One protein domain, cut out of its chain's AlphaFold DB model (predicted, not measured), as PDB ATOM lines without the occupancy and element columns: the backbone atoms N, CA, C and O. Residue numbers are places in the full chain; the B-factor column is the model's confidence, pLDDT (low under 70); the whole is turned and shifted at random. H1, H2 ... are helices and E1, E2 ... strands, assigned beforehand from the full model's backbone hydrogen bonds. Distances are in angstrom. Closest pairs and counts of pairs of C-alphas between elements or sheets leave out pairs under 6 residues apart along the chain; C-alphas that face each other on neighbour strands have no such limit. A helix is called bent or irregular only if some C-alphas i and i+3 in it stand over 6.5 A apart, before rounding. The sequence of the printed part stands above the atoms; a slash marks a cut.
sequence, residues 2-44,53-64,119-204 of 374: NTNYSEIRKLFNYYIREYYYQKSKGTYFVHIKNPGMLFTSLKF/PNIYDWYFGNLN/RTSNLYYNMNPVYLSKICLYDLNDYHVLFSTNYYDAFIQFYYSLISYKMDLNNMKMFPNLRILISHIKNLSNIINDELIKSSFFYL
ATOM      1  N   ASN A   2     118.460 145.535 190.629       44.41
ATOM      2  CA  ASN A   2     119.711 146.152 190.188       44.41
ATOM      3  C   ASN A   2     120.832 145.133 190.402       44.41
ATOM      4  O   ASN A   2     121.156 144.780 191.531       44.41
ATOM      5  N   THR A   3     121.354 144.586 189.310       55.34
ATOM      6  CA  THR A   3     122.434 143.601 189.316       55.34
ATOM      7  C   THR A   3     123.696 144.231 189.886       55.34
ATOM      8  O   THR A   3     124.331 145.069 189.247       55.34
ATOM      9  N   ASN A   4     124.057 143.823 191.101       78.56
ATOM     10  CA  ASN A   4     125.154 144.388 191.876       78.56
ATOM     11  C   ASN A   4     126.506 143.785 191.455       78.56
ATOM     12  O   ASN A   4     127.186 143.097 192.214       78.56
ATOM     13  N   TYR A   5     126.882 143.998 190.189       87.88
ATOM     14  CA  TYR A   5     128.104 143.451 189.585       87.88
ATOM     15  C   TYR A   5     129.352 143.729 190.437       87.88
ATOM     16  O   TYR A   5     130.204 142.856 190.597       87.88
ATOM     17  N   SER A   6     129.441 144.929 191.021       89.25
ATOM     18  CA  SER A   6     130.549 145.330 191.894       89.25
ATOM     19  C   SER A   6     130.641 144.463 193.151       89.25
ATOM     20  O   SER A   6     131.725 143.998 193.497       89.25
ATOM     21  N   GLU A   7     129.518 144.186 193.811       90.31
ATOM     22  CA  GLU A   7     129.485 143.341 195.010       90.31
ATOM     23  C   GLU A   7     129.814 141.885 194.698       90.31
ATOM     24  O   GLU A   7     130.667 141.296 195.359       90.31
ATOM     25  N   ILE A   8     129.232 141.329 193.632       91.75
ATOM     26  CA  ILE A   8     129.535 139.959 193.194       91.75
ATOM     27  C   ILE A   8     131.024 139.825 192.852       91.75
ATOM     28  O   ILE A   8     131.673 138.842 193.213       91.75
ATOM     29  N   ARG A   9     131.602 140.845 192.207       92.88
ATOM     30  CA  ARG A   9     133.038 140.904 191.918       92.88
ATOM     31  C   ARG A   9     133.882 140.977 193.185       92.88
ATOM     32  O   ARG A   9     134.897 140.288 193.263       92.88
ATOM     33  N   LYS A  10     133.495 141.789 194.174       92.12
ATOM     34  CA  LYS A  10     134.186 141.852 195.473       92.12
ATOM     35  C   LYS A  10     134.187 140.487 196.161       92.12
ATOM     36  O   LYS A  10     135.245 140.055 196.611       92.12
ATOM     37  N   LEU A  11     133.052 139.791 196.164       90.94
ATOM     38  CA  LEU A  11     132.920 138.463 196.759       90.94
ATOM     39  C   LEU A  11     133.774 137.409 196.038       90.94
ATOM     40  O   LEU A  11     134.523 136.671 196.670       90.94
ATOM     41  N   PHE A  12     133.742 137.376 194.706       92.19
ATOM     42  CA  PHE A  12     134.596 136.466 193.939       92.19
ATOM     43  C   PHE A  12     136.091 136.732 194.175       92.19
ATOM     44  O   PHE A  12     136.887 135.808 194.335       92.19
ATOM     45  N   ASN A  13     136.482 138.006 194.248       91.31
ATOM     46  CA  ASN A  13     137.857 138.385 194.562       91.31
ATOM     47  C   ASN A  13     138.264 137.976 195.981       91.31
ATOM     48  O   ASN A  13     139.423 137.624 196.187       91.31
ATOM     49  N   TYR A  14     137.341 138.015 196.945       91.19
ATOM     50  CA  TYR A  14     137.579 137.492 198.287       91.19
ATOM     51  C   TYR A  14     137.933 135.998 198.229       91.19
ATOM     52  O   TYR A  14     139.000 135.612 198.694       91.19
ATOM     53  N   TYR A  15     137.139 135.187 197.527       89.69
ATOM     54  CA  TYR A  15     137.423 133.761 197.325       89.69
ATOM     55  C   TYR A  15     138.770 133.483 196.638       89.69
ATOM     56  O   TYR A  15     139.505 132.583 197.044       89.69
ATOM     57  N   ILE A  16     139.140 134.286 195.638       88.50
ATOM     58  CA  ILE A  16     140.465 134.194 195.009       88.50
ATOM     59  C   ILE A  16     141.587 134.505 196.009       88.50
ATOM     60  O   ILE A  16     142.615 133.825 196.010       88.50
ATOM     61  N   ARG A  17     141.426 135.543 196.838       87.06
ATOM     62  CA  ARG A  17     142.427 135.918 197.850       87.06
ATOM     63  C   ARG A  17     142.605 134.816 198.886       87.06
ATOM     64  O   ARG A  17     143.746 134.477 199.188       87.06
ATOM     65  N   GLU A  18     141.509 134.224 199.354       84.94
ATOM     66  CA  GLU A  18     141.534 133.064 200.252       84.94
ATOM     67  C   GLU A  18     142.326 131.902 199.643       84.94
ATOM     68  O   GLU A  18     143.204 131.337 200.296       84.94
ATOM     69  N   TYR A  19     142.112 131.600 198.357       85.88
ATOM     70  CA  TYR A  19     142.922 130.605 197.653       85.88
ATOM     71  C   TYR A  19     144.422 130.945 197.667       85.88
ATOM     72  O   TYR A  19     145.244 130.093 198.010       85.88
ATOM     73  N   TYR A  20     144.804 132.182 197.330       83.00
ATOM     74  CA  TYR A  20     146.217 132.583 197.338       83.00
ATOM     75  C   TYR A  20     146.846 132.516 198.733       83.00
ATOM     76  O   TYR A  20     148.000 132.104 198.856       83.00
ATOM     77  N   TYR A  21     146.093 132.876 199.773       82.94
ATOM     78  CA  TYR A  21     146.532 132.782 201.162       82.94
ATOM     79  C   TYR A  21     146.752 131.331 201.606       82.94
ATOM     80  O   TYR A  21     147.763 130.999 202.221       82.94
ATOM     81  N   GLN A  22     145.845 130.423 201.258       78.00
ATOM     82  CA  GLN A  22     146.019 129.003 201.571       78.00
ATOM     83  C   GLN A  22     147.172 128.384 200.771       78.00
ATOM     84  O   GLN A  22     147.921 127.559 201.302       78.00
ATOM     85  N   LYS A  23     147.374 128.828 199.527       75.75
ATOM     86  CA  LYS A  23     148.501 128.417 198.685       75.75
ATOM     87  C   LYS A  23     149.849 128.858 199.233       75.75
ATOM     88  O   LYS A  23     150.789 128.064 199.188       75.75
ATOM     89  N   SER A  24     149.967 130.075 199.762       72.12
ATOM     90  CA  SER A  24     151.212 130.521 200.403       72.12
ATOM     91  C   SER A  24     151.537 129.704 201.657       72.12
ATOM     92  O   SER A  24     152.708 129.468 201.937       72.12
ATOM     93  N   LYS A  25     150.513 129.176 202.338       77.44
ATOM     94  CA  LYS A  25     150.642 128.216 203.447       77.44
ATOM     95  C   LYS A  25     150.864 126.755 203.020       77.44
ATOM     96  O   LYS A  25     150.916 125.882 203.877       77.44
ATOM     97  N   GLY A  26     151.002 126.474 201.720       66.50
ATOM     98  CA  GLY A  26     151.291 125.134 201.191       66.50
ATOM     99  C   GLY A  26     150.084 124.345 200.670       66.50
ATOM    100  O   GLY A  26     150.260 123.229 200.183       66.50
ATOM    101  N   THR A  27     148.875 124.910 200.699       68.81
ATOM    102  CA  THR A  27     147.652 124.248 200.208       68.81
ATOM    103  C   THR A  27     147.477 124.502 198.708       68.81
ATOM    104  O   THR A  27     147.136 125.600 198.281       68.81
ATOM    105  N   TYR A  28     147.741 123.504 197.863       69.44
ATOM    106  CA  TYR A  28     147.773 123.698 196.401       69.44
ATOM    107  C   TYR A  28     146.396 123.751 195.722       69.44
ATOM    108  O   TYR A  28     146.304 124.184 194.568       69.44
ATOM    109  N   PHE A  29     145.348 123.329 196.424       72.81
ATOM    110  CA  PHE A  29     143.965 123.320 195.963       72.81
ATOM    111  C   PHE A  29     143.059 123.846 197.073       72.81
ATOM    112  O   PHE A  29     143.290 123.569 198.248       72.81
ATOM    113  N   VAL A  30     142.037 124.612 196.698       74.44
ATOM    114  CA  VAL A  30     141.078 125.176 197.655       74.44
ATOM    115  C   VAL A  30     139.674 124.958 197.138       74.44
ATOM    116  O   VAL A  30     139.265 125.569 196.148       74.44
ATOM    117  N   HIS A  31     138.951 124.065 197.810       78.06
ATOM    118  CA  HIS A  31     137.538 123.827 197.560       78.06
ATOM    119  C   HIS A  31     136.705 124.731 198.467       78.06
ATOM    120  O   HIS A  31     136.639 124.545 199.682       78.06
ATOM    121  N   ILE A  32     136.039 125.702 197.860       79.19
ATOM    122  CA  ILE A  32     135.095 126.583 198.529       79.19
ATOM    123  C   ILE A  32     133.704 125.978 198.360       79.19
ATOM    124  O   ILE A  32     133.060 126.167 197.325       79.19
ATOM    125  N   LYS A  33     133.245 125.252 199.389       71.81
ATOM    126  CA  LYS A  33     131.938 124.567 199.395       71.81
ATOM    127  C   LYS A  33     130.777 125.496 199.036       71.81
ATOM    128  O   LYS A  33     129.915 125.099 198.270       71.81
ATOM    129  N   ASN A  34     130.800 126.741 199.515       79.06
ATOM    130  CA  ASN A  34     129.846 127.784 199.132       79.06
ATOM    131  C   ASN A  34     130.612 128.895 198.408       79.06
ATOM    132  O   ASN A  34     131.353 129.623 199.066       79.06
ATOM    133  N   PRO A  35     130.506 128.987 197.074       77.88
ATOM    134  CA  PRO A  35     129.363 128.557 196.259       77.88
ATOM    135  C   PRO A  35     129.519 127.191 195.566       77.88
ATOM    136  O   PRO A  35     128.639 126.792 194.812       77.88
ATOM    137  N   GLY A  36     130.612 126.463 195.791       84.31
ATOM    138  CA  GLY A  36     130.909 125.203 195.101       84.31
ATOM    139  C   GLY A  36     131.960 125.414 194.014       84.31
ATOM    140  O   GLY A  36     131.765 125.047 192.855       84.31
ATOM    141  N   MET A  37     133.062 126.060 194.391       88.88
ATOM    142  CA  MET A  37     134.165 126.414 193.503       88.88
ATOM    143  C   MET A  37     135.451 125.710 193.918       88.88
ATOM    144  O   MET A  37     135.805 125.735 195.095       88.88
ATOM    145  N   LEU A  38     136.192 125.158 192.959       87.69
ATOM    146  CA  LEU A  38     137.535 124.633 193.196       87.69
ATOM    147  C   LEU A  38     138.572 125.486 192.475       87.69
ATOM    148  O   LEU A  38     138.574 125.599 191.245       87.69
ATOM    149  N   PHE A  39     139.490 126.041 193.258       86.50
ATOM    150  CA  PHE A  39     140.647 126.764 192.759       86.50
ATOM    151  C   PHE A  39     141.884 125.881 192.757       86.50
ATOM    152  O   PHE A  39     142.225 125.248 193.759       86.50
ATOM    153  N   THR A  40     142.598 125.895 191.635       83.69
ATOM    154  CA  THR A  40     143.903 125.247 191.494       83.69
ATOM    155  C   THR A  40     144.873 126.160 190.743       83.69
ATOM    156  O   THR A  40     144.538 127.267 190.307       83.69
ATOM    157  N   SER A  41     146.132 125.746 190.621       79.38
ATOM    158  CA  SER A  41     147.127 126.537 189.901       79.38
ATOM    159  C   SER A  41     146.841 126.562 188.398       79.38
ATOM    160  O   SER A  41     146.887 125.530 187.739       79.38
ATOM    161  N   LEU A  42     146.671 127.766 187.840       82.25
ATOM    162  CA  LEU A  42     146.706 127.988 186.388       82.25
ATOM    163  C   LEU A  42     148.125 127.890 185.810       82.25
ATOM    164  O   LEU A  42     148.296 127.908 184.602       82.25
ATOM    165  N   LYS A  43     149.164 127.804 186.648       79.62
ATOM    166  CA  LYS A  43     150.531 127.503 186.205       79.62
ATOM    167  C   LYS A  43     150.805 126.020 186.405       79.62
ATOM    168  O   LYS A  43     150.630 125.517 187.518       79.62
ATOM    169  N   PHE A  44     151.269 125.353 185.355       65.56
ATOM    170  CA  PHE A  44     151.686 123.957 185.426       65.56
ATOM    171  C   PHE A  44     153.117 123.853 185.961       65.56
ATOM    172  O   PHE A  44     154.066 124.285 185.305       65.56
ATOM    173  N   PRO A  53     142.393 116.776 193.287       58.53
ATOM    174  CA  PRO A  53     141.366 116.193 194.139       58.53
ATOM    175  C   PRO A  53     140.403 115.365 193.289       58.53
ATOM    176  O   PRO A  53     140.034 115.779 192.188       58.53
ATOM    177  N   ASN A  54     140.019 114.204 193.808       62.38
ATOM    178  CA  ASN A  54     139.103 113.306 193.126       62.38
ATOM    179  C   ASN A  54     137.713 113.967 192.992       62.38
ATOM    180  O   ASN A  54     137.295 114.684 193.909       62.38
ATOM    181  N   ILE A  55     136.986 113.750 191.884       65.50
ATOM    182  CA  ILE A  55     135.637 114.326 191.698       65.50
ATOM    183  C   ILE A  55     134.728 113.900 192.849       65.50
ATOM    184  O   ILE A  55     133.947 114.715 193.346       65.50
ATOM    185  N   TYR A  56     134.904 112.668 193.332       63.88
ATOM    186  CA  TYR A  56     134.175 112.119 194.469       63.88
ATOM    187  C   TYR A  56     134.265 113.006 195.724       63.88
ATOM    188  O   TYR A  56     133.241 113.387 196.299       63.88
ATOM    189  N   ASP A  57     135.482 113.405 196.105       60.41
ATOM    190  CA  ASP A  57     135.752 114.187 197.321       60.41
ATOM    191  C   ASP A  57     135.165 115.598 197.253       60.41
ATOM    192  O   ASP A  57     134.807 116.208 198.270       60.41
ATOM    193  N   TRP A  58     135.068 116.133 196.039       69.50
ATOM    194  CA  TRP A  58     134.456 117.423 195.786       69.50
ATOM    195  C   TRP A  58     132.929 117.314 195.816       69.50
ATOM    196  O   TRP A  58     132.281 118.005 196.608       69.50
ATOM    197  N   TYR A  59     132.341 116.501 194.942       64.06
ATOM    198  CA  TYR A  59     130.903 116.535 194.677       64.06
ATOM    199  C   TYR A  59     130.063 115.970 195.811       64.06
ATOM    200  O   TYR A  59     129.043 116.568 196.159       64.06
ATOM    201  N   PHE A  60     130.509 114.864 196.404       57.25
ATOM    202  CA  PHE A  60     129.720 114.109 197.377       57.25
ATOM    203  C   PHE A  60     130.191 114.331 198.821       57.25
ATOM    204  O   PHE A  60     129.540 113.898 199.771       57.25
ATOM    205  N   GLY A  61     131.283 115.083 199.007       50.72
ATOM    206  CA  GLY A  61     131.927 115.258 200.302       50.72
ATOM    207  C   GLY A  61     132.665 113.996 200.753       50.72
ATOM    208  O   GLY A  61     132.662 112.975 200.077       50.72
ATOM    209  N   ASN A  62     133.336 114.079 201.905       42.09
ATOM    210  CA  ASN A  62     134.155 112.991 202.440       42.09
ATOM    211  C   ASN A  62     133.346 111.676 202.505       42.09
ATOM    212  O   ASN A  62     132.378 111.586 203.268       42.09
ATOM    213  N   LEU A  63     133.765 110.669 201.727       40.00
ATOM    214  CA  LEU A  63     133.113 109.356 201.584       40.00
ATOM    215  C   LEU A  63     132.872 108.646 202.926       40.00
ATOM    216  O   LEU A  63     131.959 107.829 203.054       40.00
ATOM    217  N   ASN A  64     133.625 109.016 203.966       38.06
ATOM    218  CA  ASN A  64     133.442 108.512 205.327       38.06
ATOM    219  C   ASN A  64     132.063 108.839 205.937       38.06
ATOM    220  O   ASN A  64     131.596 108.086 206.790       38.06
ATOM    221  N   ARG A 119     124.481 110.525 190.660       52.84
ATOM    222  CA  ARG A 119     124.218 111.380 189.496       52.84
ATOM    223  C   ARG A 119     125.543 111.596 188.778       52.84
ATOM    224  O   ARG A 119     126.503 112.083 189.376       52.84
ATOM    225  N   THR A 120     125.598 111.213 187.514       68.88
ATOM    226  CA  THR A 120     126.773 111.441 186.682       68.88
ATOM    227  C   THR A 120     126.905 112.924 186.348       68.88
ATOM    228  O   THR A 120     125.929 113.680 186.352       68.88
ATOM    229  N   SER A 121     128.125 113.351 186.063       79.38
ATOM    230  CA  SER A 121     128.469 114.734 185.774       79.38
ATOM    231  C   SER A 121     128.639 114.970 184.276       79.38
ATOM    232  O   SER A 121     129.309 114.215 183.576       79.38
ATOM    233  N   ASN A 122     128.077 116.073 183.798       85.94
ATOM    234  CA  ASN A 122     128.342 116.642 182.488       85.94
ATOM    235  C   ASN A 122     129.445 117.694 182.622       85.94
ATOM    236  O   ASN A 122     129.329 118.625 183.425       85.94
ATOM    237  N   LEU A 123     130.508 117.570 181.835       88.00
ATOM    238  CA  LEU A 123     131.615 118.517 181.843       88.00
ATOM    239  C   LEU A 123     131.487 119.514 180.695       88.00
ATOM    240  O   LEU A 123     131.305 119.129 179.546       88.00
ATOM    241  N   TYR A 124     131.663 120.795 180.999       90.25
ATOM    242  CA  TYR A 124     131.592 121.886 180.036       90.25
ATOM    243  C   TYR A 124     132.911 122.651 180.009       90.25
ATOM    244  O   TYR A 124     133.357 123.170 181.033       90.25
ATOM    245  N   TYR A 125     133.504 122.776 178.827       87.62
ATOM    246  CA  TYR A 125     134.699 123.576 178.578       87.62
ATOM    247  C   TYR A 125     134.367 124.751 177.657       87.62
ATOM    248  O   TYR A 125     133.810 124.545 176.581       87.62
ATOM    249  N   ASN A 126     134.709 125.978 178.070       84.31
ATOM    250  CA  ASN A 126     134.442 127.226 177.328       84.31
ATOM    251  C   ASN A 126     132.960 127.483 176.978       84.31
ATOM    252  O   ASN A 126     132.646 128.234 176.054       84.31
ATOM    253  N   MET A 127     132.025 126.881 177.715       85.19
ATOM    254  CA  MET A 127     130.597 127.107 177.498       85.19
ATOM    255  C   MET A 127     130.211 128.554 177.823       85.19
ATOM    256  O   MET A 127     130.720 129.153 178.770       85.19
ATOM    257  N   ASN A 128     129.257 129.105 177.068       82.81
ATOM    258  CA  ASN A 128     128.710 130.421 177.366       82.81
ATOM    259  C   ASN A 128     128.046 130.419 178.758       82.81
ATOM    260  O   ASN A 128     127.094 129.658 178.985       82.81
ATOM    261  N   PRO A 129     128.460 131.330 179.651       83.94
ATOM    262  CA  PRO A 129     127.952 131.400 181.010       83.94
ATOM    263  C   PRO A 129     126.442 131.479 181.181       83.94
ATOM    264  O   PRO A 129     125.862 130.830 182.057       83.94
ATOM    265  N   VAL A 130     125.788 132.250 180.313       79.06
ATOM    266  CA  VAL A 130     124.336 132.425 180.345       79.06
ATOM    267  C   VAL A 130     123.643 131.102 180.041       79.06
ATOM    268  O   VAL A 130     122.671 130.751 180.704       79.06
ATOM    269  N   TYR A 131     124.148 130.349 179.065       80.31
ATOM    270  CA  TYR A 131     123.538 129.093 178.642       80.31
ATOM    271  C   TYR A 131     123.756 127.985 179.658       80.31
ATOM    272  O   TYR A 131     122.785 127.329 180.023       80.31
ATOM    273  N   LEU A 132     124.973 127.835 180.191       85.31
ATOM    274  CA  LEU A 132     125.213 126.836 181.230       85.31
ATOM    275  C   LEU A 132     124.335 127.092 182.456       85.31
ATOM    276  O   LEU A 132     123.700 126.172 182.956       85.31
ATOM    277  N   SER A 133     124.210 128.354 182.886       78.06
ATOM    278  CA  SER A 133     123.354 128.690 184.030       78.06
ATOM    279  C   SER A 133     121.882 128.312 183.813       78.06
ATOM    280  O   SER A 133     121.201 127.940 184.762       78.06
ATOM    281  N   LYS A 134     121.397 128.364 182.566       73.94
ATOM    282  CA  LYS A 134     120.056 127.896 182.204       73.94
ATOM    283  C   LYS A 134     119.985 126.374 182.198       73.94
ATOM    284  O   LYS A 134     119.056 125.839 182.783       73.94
ATOM    285  N   ILE A 135     120.946 125.690 181.572       76.69
ATOM    286  CA  ILE A 135     121.003 124.218 181.530       76.69
ATOM    287  C   ILE A 135     120.928 123.650 182.947       76.69
ATOM    288  O   ILE A 135     120.056 122.830 183.209       76.69
ATOM    289  N   CYS A 136     121.734 124.169 183.875       76.19
ATOM    290  CA  CYS A 136     121.708 123.723 185.264       76.19
ATOM    291  C   CYS A 136     120.346 123.942 185.952       76.19
ATOM    292  O   CYS A 136     119.998 123.212 186.871       76.19
ATOM    293  N   LEU A 137     119.549 124.931 185.534       70.69
ATOM    294  CA  LEU A 137     118.195 125.123 186.066       70.69
ATOM    295  C   LEU A 137     117.173 124.146 185.469       70.69
ATOM    296  O   LEU A 137     116.185 123.833 186.130       70.69
ATOM    297  N   TYR A 138     117.376 123.711 184.223       64.19
ATOM    298  CA  TYR A 138     116.461 122.814 183.512       64.19
ATOM    299  C   TYR A 138     116.738 121.338 183.796       64.19
ATOM    300  O   TYR A 138     115.794 120.558 183.912       64.19
ATOM    301  N   ASP A 139     118.008 120.958 183.905       64.94
ATOM    302  CA  ASP A 139     118.431 119.584 184.135       64.94
ATOM    303  C   ASP A 139     118.933 119.414 185.566       64.94
ATOM    304  O   ASP A 139     120.121 119.463 185.867       64.94
ATOM    305  N   LEU A 140     117.987 119.244 186.483       65.44
ATOM    306  CA  LEU A 140     118.310 119.016 187.884       65.44
ATOM    307  C   LEU A 140     118.766 117.584 188.157       65.44
ATOM    308  O   LEU A 140     119.088 117.318 189.308       65.44
ATOM    309  N   ASN A 141     118.752 116.673 187.178       64.69
ATOM    310  CA  ASN A 141     119.035 115.252 187.393       64.69
ATOM    311  C   ASN A 141     120.511 114.906 187.229       64.69
ATOM    312  O   ASN A 141     120.968 113.966 187.871       64.69
ATOM    313  N   ASP A 142     121.247 115.686 186.447       71.44
ATOM    314  CA  ASP A 142     122.688 115.537 186.296       71.44
ATOM    315  C   ASP A 142     123.442 116.599 187.116       71.44
ATOM    316  O   ASP A 142     122.923 117.667 187.460       71.44
ATOM    317  N   TYR A 143     124.700 116.302 187.439       82.12
ATOM    318  CA  TYR A 143     125.642 117.317 187.897       82.12
ATOM    319  C   TYR A 143     126.312 117.994 186.700       82.12
ATOM    320  O   TYR A 143     126.480 117.400 185.638       82.12
ATOM    321  N   HIS A 144     126.730 119.244 186.865       86.56
ATOM    322  CA  HIS A 144     127.394 120.024 185.830       86.56
ATOM    323  C   HIS A 144     128.712 120.577 186.361       86.56
ATOM    324  O   HIS A 144     128.737 121.360 187.312       86.56
ATOM    325  N   VAL A 145     129.811 120.221 185.707       89.69
ATOM    326  CA  VAL A 145     131.141 120.771 185.966       89.69
ATOM    327  C   VAL A 145     131.431 121.817 184.895       89.69
ATOM    328  O   VAL A 145     131.566 121.474 183.724       89.69
ATOM    329  N   LEU A 146     131.588 123.089 185.265       92.06
ATOM    330  CA  LEU A 146     132.271 124.042 184.387       92.06
ATOM    331  C   LEU A 146     133.777 123.931 184.608       92.06
ATOM    332  O   LEU A 146     134.240 124.170 185.721       92.06
ATOM    333  N   PHE A 147     134.546 123.698 183.549       90.56
ATOM    334  CA  PHE A 147     135.996 123.851 183.552       90.56
ATOM    335  C   PHE A 147     136.410 125.175 182.905       90.56
ATOM    336  O   PHE A 147     136.095 125.438 181.744       90.56
ATOM    337  N   SER A 148     137.178 125.983 183.635       90.19
ATOM    338  CA  SER A 148     137.761 127.233 183.150       90.19
ATOM    339  C   SER A 148     139.277 127.262 183.334       90.19
ATOM    340  O   SER A 148     139.802 126.893 184.386       90.19
ATOM    341  N   THR A 149     139.980 127.778 182.325       87.38
ATOM    342  CA  THR A 149     141.436 127.999 182.348       87.38
ATOM    343  C   THR A 149     141.836 129.416 182.732       87.38
ATOM    344  O   THR A 149     143.027 129.715 182.821       87.38
ATOM    345  N   ASN A 150     140.868 130.301 182.980       87.94
ATOM    346  CA  ASN A 150     141.135 131.651 183.447       87.94
ATOM    347  C   ASN A 150     140.110 132.108 184.499       87.94
ATOM    348  O   ASN A 150     138.994 131.595 184.610       87.94
ATOM    349  N   TYR A 151     140.513 133.088 185.306       89.25
ATOM    350  CA  TYR A 151     139.675 133.609 186.385       89.25
ATOM    351  C   TYR A 151     138.517 134.476 185.887       89.25
ATOM    352  O   TYR A 151     137.514 134.589 186.583       89.25
ATOM    353  N   TYR A 152     138.653 135.100 184.715       90.19
ATOM    354  CA  TYR A 152     137.638 136.004 184.186       90.19
ATOM    355  C   TYR A 152     136.390 135.238 183.739       90.19
ATOM    356  O   TYR A 152     135.299 135.532 184.209       90.19
ATOM    357  N   ASP A 153     136.543 134.201 182.924       87.56
ATOM    358  CA  ASP A 153     135.438 133.366 182.452       87.56
ATOM    359  C   ASP A 153     134.755 132.656 183.621       87.56
ATOM    360  O   ASP A 153     133.528 132.607 183.699       87.56
ATOM    361  N   ALA A 154     135.543 132.206 184.602       90.69
ATOM    362  CA  ALA A 154     135.012 131.646 185.837       90.69
ATOM    363  C   ALA A 154     134.209 132.673 186.651       90.69
ATOM    364  O   ALA A 154     133.164 132.332 187.206       90.69
ATOM    365  N   PHE A 155     134.657 133.931 186.697       93.50
ATOM    366  CA  PHE A 155     133.900 135.020 187.309       93.50
ATOM    367  C   PHE A 155     132.592 135.287 186.560       93.50
ATOM    368  O   PHE A 155     131.550 135.431 187.194       93.50
ATOM    369  N   ILE A 156     132.623 135.338 185.226       92.12
ATOM    370  CA  ILE A 156     131.415 135.561 184.427       92.12
ATOM    371  C   ILE A 156     130.423 134.404 184.625       92.12
ATOM    372  O   ILE A 156     129.234 134.667 184.815       92.12
ATOM    373  N   GLN A 157     130.887 133.148 184.684       91.12
ATOM    374  CA  GLN A 157     130.040 132.017 185.085       91.12
ATOM    375  C   GLN A 157     129.448 132.213 186.467       91.12
ATOM    376  O   GLN A 157     128.237 132.073 186.633       91.12
ATOM    377  N   PHE A 158     130.288 132.501 187.456       92.12
ATOM    378  CA  PHE A 158     129.855 132.701 188.827       92.12
ATOM    379  C   PHE A 158     128.758 133.770 188.901       92.12
ATOM    380  O   PHE A 158     127.674 133.508 189.415       92.12
ATOM    381  N   TYR A 159     128.989 134.922 188.272       92.38
ATOM    382  CA  TYR A 159     128.047 136.033 188.184       92.38
ATOM    383  C   TYR A 159     126.696 135.627 187.585       92.38
ATOM    384  O   TYR A 159     125.656 135.844 188.210       92.38
ATOM    385  N   TYR A 160     126.689 135.009 186.398       89.38
ATOM    386  CA  TYR A 160     125.432 134.608 185.761       89.38
ATOM    387  C   TYR A 160     124.731 133.481 186.512       89.38
ATOM    388  O   TYR A 160     123.507 133.473 186.571       89.38
ATOM    389  N   SER A 161     125.480 132.578 187.141       87.25
ATOM    390  CA  SER A 161     124.901 131.515 187.962       87.25
ATOM    391  C   SER A 161     124.170 132.109 189.164       87.25
ATOM    392  O   SER A 161     123.005 131.788 189.375       87.25
ATOM    393  N   LEU A 162     124.781 133.047 189.897       86.81
ATOM    394  CA  LEU A 162     124.119 133.722 191.022       86.81
ATOM    395  C   LEU A 162     122.826 134.431 190.617       86.81
ATOM    396  O   LEU A 162     121.821 134.327 191.320       86.81
ATOM    397  N   ILE A 163     122.847 135.132 189.480       84.56
ATOM    398  CA  ILE A 163     121.670 135.831 188.954       84.56
ATOM    399  C   ILE A 163     120.576 134.836 188.580       84.56
ATOM    400  O   ILE A 163     119.424 135.019 188.971       84.56
ATOM    401  N   SER A 164     120.935 133.780 187.851       81.19
ATOM    402  CA  SER A 164     120.000 132.748 187.403       81.19
ATOM    403  C   SER A 164     119.364 132.011 188.584       81.19
ATOM    404  O   SER A 164     118.148 131.830 188.605       81.19
ATOM    405  N   TYR A 165     120.145 131.677 189.616       78.62
ATOM    406  CA  TYR A 165     119.647 131.052 190.846       78.62
ATOM    407  C   TYR A 165     118.959 132.027 191.812       78.62
ATOM    408  O   TYR A 165     118.424 131.584 192.828       78.62
ATOM    409  N   LYS A 166     118.967 133.338 191.527       80.50
ATOM    410  CA  LYS A 166     118.474 134.394 192.431       80.50
ATOM    411  C   LYS A 166     119.041 134.234 193.851       80.50
ATOM    412  O   LYS A 166     118.305 134.308 194.833       80.50
ATOM    413  N   MET A 167     120.342 133.955 193.949       82.19
ATOM    414  CA  MET A 167     121.007 133.728 195.233       82.19
ATOM    415  C   MET A 167     121.175 135.031 196.014       82.19
ATOM    416  O   MET A 167     121.544 136.062 195.452       82.19
ATOM    417  N   ASP A 168     120.945 134.953 197.324       82.38
ATOM    418  CA  ASP A 168     121.298 136.016 198.258       82.38
ATOM    419  C   ASP A 168     122.821 136.034 198.464       82.38
ATOM    420  O   ASP A 168     123.427 135.007 198.767       82.38
ATOM    421  N   LEU A 169     123.439 137.205 198.289       83.31
ATOM    422  CA  LEU A 169     124.879 137.387 198.471       83.31
ATOM    423  C   LEU A 169     125.291 137.299 199.943       83.31
ATOM    424  O   LEU A 169     126.400 136.855 200.227       83.31
ATOM    425  N   ASN A 170     124.404 137.688 200.863       80.88
ATOM    426  CA  ASN A 170     124.683 137.667 202.300       80.88
ATOM    427  C   ASN A 170     124.548 136.260 202.896       80.88
ATOM    428  O   ASN A 170     125.155 135.961 203.921       80.88
ATOM    429  N   ASN A 171     123.774 135.390 202.245       79.12
ATOM    430  CA  ASN A 171     123.556 134.007 202.656       79.12
ATOM    431  C   ASN A 171     123.711 133.057 201.463       79.12
ATOM    432  O   ASN A 171     122.783 132.347 201.057       79.12
ATOM    433  N   MET A 172     124.899 133.096 200.860       75.25
ATOM    434  CA  MET A 172     125.186 132.334 199.654       75.25
ATOM    435  C   MET A 172     125.195 130.833 199.946       75.25
ATOM    436  O   MET A 172     126.060 130.309 200.652       75.25
ATOM    437  N   LYS A 173     124.229 130.132 199.352       74.31
ATOM    438  CA  LYS A 173     124.159 128.671 199.359       74.31
ATOM    439  C   LYS A 173     125.041 128.087 198.254       74.31
ATOM    440  O   LYS A 173     125.379 128.763 197.283       74.31
ATOM    441  N   MET A 174     125.393 126.815 198.399       78.19
ATOM    442  CA  MET A 174     126.052 126.050 197.344       78.19
ATOM    443  C   MET A 174     125.185 126.017 196.082       78.19
ATOM    444  O   MET A 174     123.956 125.943 196.163       78.19
ATOM    445  N   PHE A 175     125.815 126.032 194.908       80.12
ATOM    446  CA  PHE A 175     125.112 125.728 193.669       80.12
ATOM    447  C   PHE A 175     124.500 124.317 193.743       80.12
ATOM    448  O   PHE A 175     125.196 123.374 194.129       80.12
ATOM    449  N   PRO A 176     123.218 124.135 193.384       73.12
ATOM    450  CA  PRO A 176     122.532 122.861 193.594       73.12
ATOM    451  C   PRO A 176     123.159 121.721 192.780       73.12
ATOM    452  O   PRO A 176     123.500 120.680 193.335       73.12
ATOM    453  N   ASN A 177     123.390 121.942 191.486       76.88
ATOM    454  CA  ASN A 177     123.932 120.950 190.555       76.88
ATOM    455  C   ASN A 177     125.082 121.487 189.686       76.88
ATOM    456  O   ASN A 177     125.518 120.799 188.775       76.88
ATOM    457  N   LEU A 178     125.589 122.692 189.954       86.38
ATOM    458  CA  LEU A 178     126.748 123.253 189.257       86.38
ATOM    459  C   LEU A 178     127.972 123.243 190.174       86.38
ATOM    460  O   LEU A 178     127.881 123.564 191.359       86.38
ATOM    461  N   ARG A 179     129.140 122.947 189.615       88.31
ATOM    462  CA  ARG A 179     130.434 123.271 190.212       88.31
ATOM    463  C   ARG A 179     131.309 123.992 189.211       88.31
ATOM    464  O   ARG A 179     131.280 123.697 188.020       88.31
ATOM    465  N   ILE A 180     132.100 124.937 189.706       91.69
ATOM    466  CA  ILE A 180     133.028 125.710 188.877       91.69
ATOM    467  C   ILE A 180     134.451 125.308 189.237       91.69
ATOM    468  O   ILE A 180     134.906 125.515 190.362       91.69
ATOM    469  N   LEU A 181     135.154 124.752 188.261       90.75
ATOM    470  CA  LEU A 181     136.550 124.372 188.347       90.75
ATOM    471  C   LEU A 181     137.423 125.375 187.610       90.75
ATOM    472  O   LEU A 181     137.228 125.646 186.429       90.75
ATOM    473  N   ILE A 182     138.437 125.873 188.308       91.06
ATOM    474  CA  ILE A 182     139.437 126.780 187.765       91.06
ATOM    475  C   ILE A 182     140.787 126.071 187.801       91.06
ATOM    476  O   ILE A 182     141.366 125.858 188.874       91.06
ATOM    477  N   SER A 183     141.281 125.666 186.630       86.75
ATOM    478  CA  SER A 183     142.505 124.872 186.520       86.75
ATOM    479  C   SER A 183     143.258 125.056 185.211       86.75
ATOM    480  O   SER A 183     142.730 125.538 184.216       86.75
ATOM    481  N   HIS A 184     144.529 124.659 185.204       85.06
ATOM    482  CA  HIS A 184     145.314 124.601 183.979       85.06
ATOM    483  C   HIS A 184     144.793 123.493 183.052       85.06
ATOM    484  O   HIS A 184     144.481 122.399 183.517       85.06
ATOM    485  N   ILE A 185     144.791 123.734 181.736       80.62
ATOM    486  CA  ILE A 185     144.227 122.821 180.721       80.62
ATOM    487  C   ILE A 185     144.775 121.387 180.792       80.62
ATOM    488  O   ILE A 185     144.051 120.433 180.558       80.62
ATOM    489  N   LYS A 186     146.036 121.217 181.204       79.00
ATOM    490  CA  LYS A 186     146.667 119.892 181.382       79.00
ATOM    491  C   LYS A 186     146.023 119.016 182.459       79.00
ATOM    492  O   LYS A 186     146.289 117.827 182.480       79.00
ATOM    493  N   ASN A 187     145.230 119.590 183.362       78.62
ATOM    494  CA  ASN A 187     144.511 118.820 184.378       78.62
ATOM    495  C   ASN A 187     143.157 118.311 183.872       78.62
ATOM    496  O   ASN A 187     142.505 117.553 184.577       78.62
ATOM    497  N   LEU A 188     142.728 118.733 182.678       79.38
ATOM    498  CA  LEU A 188     141.435 118.375 182.106       79.38
ATOM    499  C   LEU A 188     141.298 116.863 181.881       79.38
ATOM    500  O   LEU A 188     140.249 116.299 182.180       79.38
ATOM    501  N   SER A 189     142.379 116.205 181.453       75.31
ATOM    502  CA  SER A 189     142.456 114.746 181.312       75.31
ATOM    503  C   SER A 189     142.150 114.002 182.607       75.31
ATOM    504  O   SER A 189     141.398 113.037 182.590       75.31
ATOM    505  N   ASN A 190     142.680 114.478 183.735       74.00
ATOM    506  CA  ASN A 190     142.483 113.829 185.033       74.00
ATOM    507  C   ASN A 190     141.016 113.840 185.479       74.00
ATOM    508  O   ASN A 190     140.619 112.976 186.246       74.00
ATOM    509  N   ILE A 191     140.235 114.828 185.036       74.38
ATOM    510  CA  ILE A 191     138.821 114.975 185.406       74.38
ATOM    511  C   ILE A 191     137.946 114.151 184.480       74.38
ATOM    512  O   ILE A 191     137.031 113.493 184.940       74.38
ATOM    513  N   ILE A 192     138.199 114.199 183.172       70.56
ATOM    514  CA  ILE A 192     137.347 113.477 182.223       70.56
ATOM    515  C   ILE A 192     137.551 111.962 182.315       70.56
ATOM    516  O   ILE A 192     136.607 111.218 182.084       70.56
ATOM    517  N   ASN A 193     138.744 111.508 182.704       63.97
ATOM    518  CA  ASN A 193     139.005 110.086 182.928       63.97
ATOM    519  C   ASN A 193     138.300 109.526 184.181       63.97
ATOM    520  O   ASN A 193     138.434 108.339 184.468       63.97
ATOM    521  N   ASP A 194     137.583 110.359 184.936       65.81
ATOM    522  CA  ASP A 194     136.769 109.928 186.064       65.81
ATOM    523  C   ASP A 194     135.476 109.260 185.564       65.81
ATOM    524  O   ASP A 194     134.764 109.805 184.720       65.81
ATOM    525  N   GLU A 195     135.159 108.084 186.104       65.62
ATOM    526  CA  GLU A 195     133.983 107.278 185.741       65.62
ATOM    527  C   GLU A 195     132.652 108.014 185.969       65.62
ATOM    528  O   GLU A 195     131.631 107.668 185.377       65.62
ATOM    529  N   LEU A 196     132.652 109.070 186.787       71.44
ATOM    530  CA  LEU A 196     131.474 109.898 187.015       71.44
ATOM    531  C   LEU A 196     131.167 110.854 185.862       71.44
ATOM    532  O   LEU A 196     130.074 111.427 185.846       71.44
ATOM    533  N   ILE A 197     132.091 111.086 184.926       76.00
ATOM    534  CA  ILE A 197     131.835 111.954 183.776       76.00
ATOM    535  C   ILE A 197     131.039 111.186 182.721       76.00
ATOM    536  O   ILE A 197     131.566 110.349 181.998       76.00
ATOM    537  N   LYS A 198     129.756 111.527 182.581       77.50
ATOM    538  CA  LYS A 198     128.855 110.923 181.585       77.50
ATOM    539  C   LYS A 198     129.028 111.510 180.197       77.50
ATOM    540  O   LYS A 198     128.840 110.808 179.209       77.50
ATOM    541  N   SER A 199     129.283 112.808 180.080       79.38
ATOM    542  CA  SER A 199     129.424 113.474 178.783       79.38
ATOM    543  C   SER A 199     130.290 114.717 178.892       79.38
ATOM    544  O   SER A 199     130.235 115.452 179.882       79.38
ATOM    545  N   SER A 200     131.060 114.964 177.837       83.25
ATOM    546  CA  SER A 200     132.008 116.068 177.762       83.25
ATOM    547  C   SER A 200     131.671 117.005 176.602       83.25
ATOM    548  O   SER A 200     131.625 116.586 175.449       83.25
ATOM    549  N   PHE A 201     131.463 118.288 176.893       85.56
ATOM    550  CA  PHE A 201     131.064 119.317 175.932       85.56
ATOM    551  C   PHE A 201     132.150 120.394 175.818       85.56
ATOM    552  O   PHE A 201     132.438 121.115 176.776       85.56
ATOM    553  N   PHE A 202     132.743 120.528 174.635       85.12
ATOM    554  CA  PHE A 202     133.850 121.432 174.342       85.12
ATOM    555  C   PHE A 202     133.429 122.495 173.341       85.12
ATOM    556  O   PHE A 202     133.153 122.192 172.185       85.12
ATOM    557  N   TYR A 203     133.428 123.753 173.765       84.75
ATOM    558  CA  TYR A 203     133.034 124.875 172.922       84.75
ATOM    559  C   TYR A 203     134.274 125.614 172.414       84.75
ATOM    560  O   TYR A 203     134.950 126.320 173.160       84.75
ATOM    561  N   LEU A 204     134.584 125.469 171.125       79.88
ATOM    562  CA  LEU A 204     135.656 126.218 170.453       79.88
ATOM    563  C   LEU A 204     135.151 127.518 169.796       79.88
ATOM    564  O   LEU A 204     135.900 128.230 169.131       79.88
TER     565      LEU A 204
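Overview. This is residues 2 to 44, 53 to 64 and 119 to 204 of the 374 residues of an uncharacterized protein of Plasmodium vinckei petteri (UniProt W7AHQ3). A twisted sheet of six strands forms the core, with helices over both faces: H3 and H4 cover one face over E5 and E4, and H5 covers the opposite face over E4. The long helix H1 lies over the E1 and E2 hairpin on the same face as H3 and H4, and the short H2 lies near E1. The printed part has 141 residues, with five named helices and six named strands that follow each other along the chain as H1 E1 E2 H2 E3 H3 E4 H4 E5 H5 E6; the sheet, in the order E1 E2 E5 E4 E3 E6, is mixed, and the class is mixed, helices and strands. It is compact, with a radius of gyration of the C-alphas of 14.4 A and spans of 41 by 40 by 37 A.

Along the chain. H1, residues 5 to 24, begins at C-alpha 5 (128.104, 143.451, 189.585) and is 28.6 A long. E1 is residues 30 to 32, E2 37 to 39 and H2 55 to 59. E3, residues 121 to 125, precedes H3, 129 to 138, 14.6 A long. E4, 143 to 148, is 16.4 A long, and H4, 151 to 164, is 19.7 A. E5 is 178 to 182 and H5 185 to 192. E6, 197 to 203, is 16.9 A long and ends at C-alpha 203 (133.034, 124.875, 172.922).

Arrangement. E1 and E2 form an antiparallel hairpin, with N 32 and O 37 2.8 A apart. The other neighbours are parallel, with N and O within hydrogen-bond range: N 38 and O 180, 2.9 A, for E2 and E5; N 146 and O 179, 2.8 A, for E5 and E4; N 124 and O 145, 2.8 A, for E4 and E3; N 125 and O 201, 2.8 A, for E3 and E6. Two strand-helix-strand units, parallel neighbour strands with a helix between, are E3, H3, E4 and E4, H4, E5; E5, H5, E6 is a split one, with E4 and E3 between its strands. The three crossovers are right-handed. H3 and H4 touch, Pro 129 and Gln 157 having the closest C-alphas, 4.6 A, at a steep tilt of 41 degrees, the same way. H1 touches H4 with residues 5 to 12 alone, the closest C-alphas being those of Ile 8 and Tyr 159, 6.5 A. H2 is on the sheet, at a height of 5.9 A, over none of its strands. H5 is only just irregular: C-alphas 186 and 189 are 6.6 A apart. Every O i to N i+4 pair is within hydrogen-bond range in H1, H2 and H4, 5 of 6 in H3 and 1 of 4 in H5, where 4 of 5 O i to N i+3 pairs are.

Size, cuts and confidence. The farthest C-alphas, those of Asn 2 and Asn 64, are 42.8 A apart. Residues 45 to 52 and 65 to 118 are not printed; the gaps are 15.6 A and 18.5 A between C-alphas. Of the links printed whole, H4 to E5 is long. The mean pLDDT of the printed part is 78.8, with 27 residues under 70, among them 53 to 64.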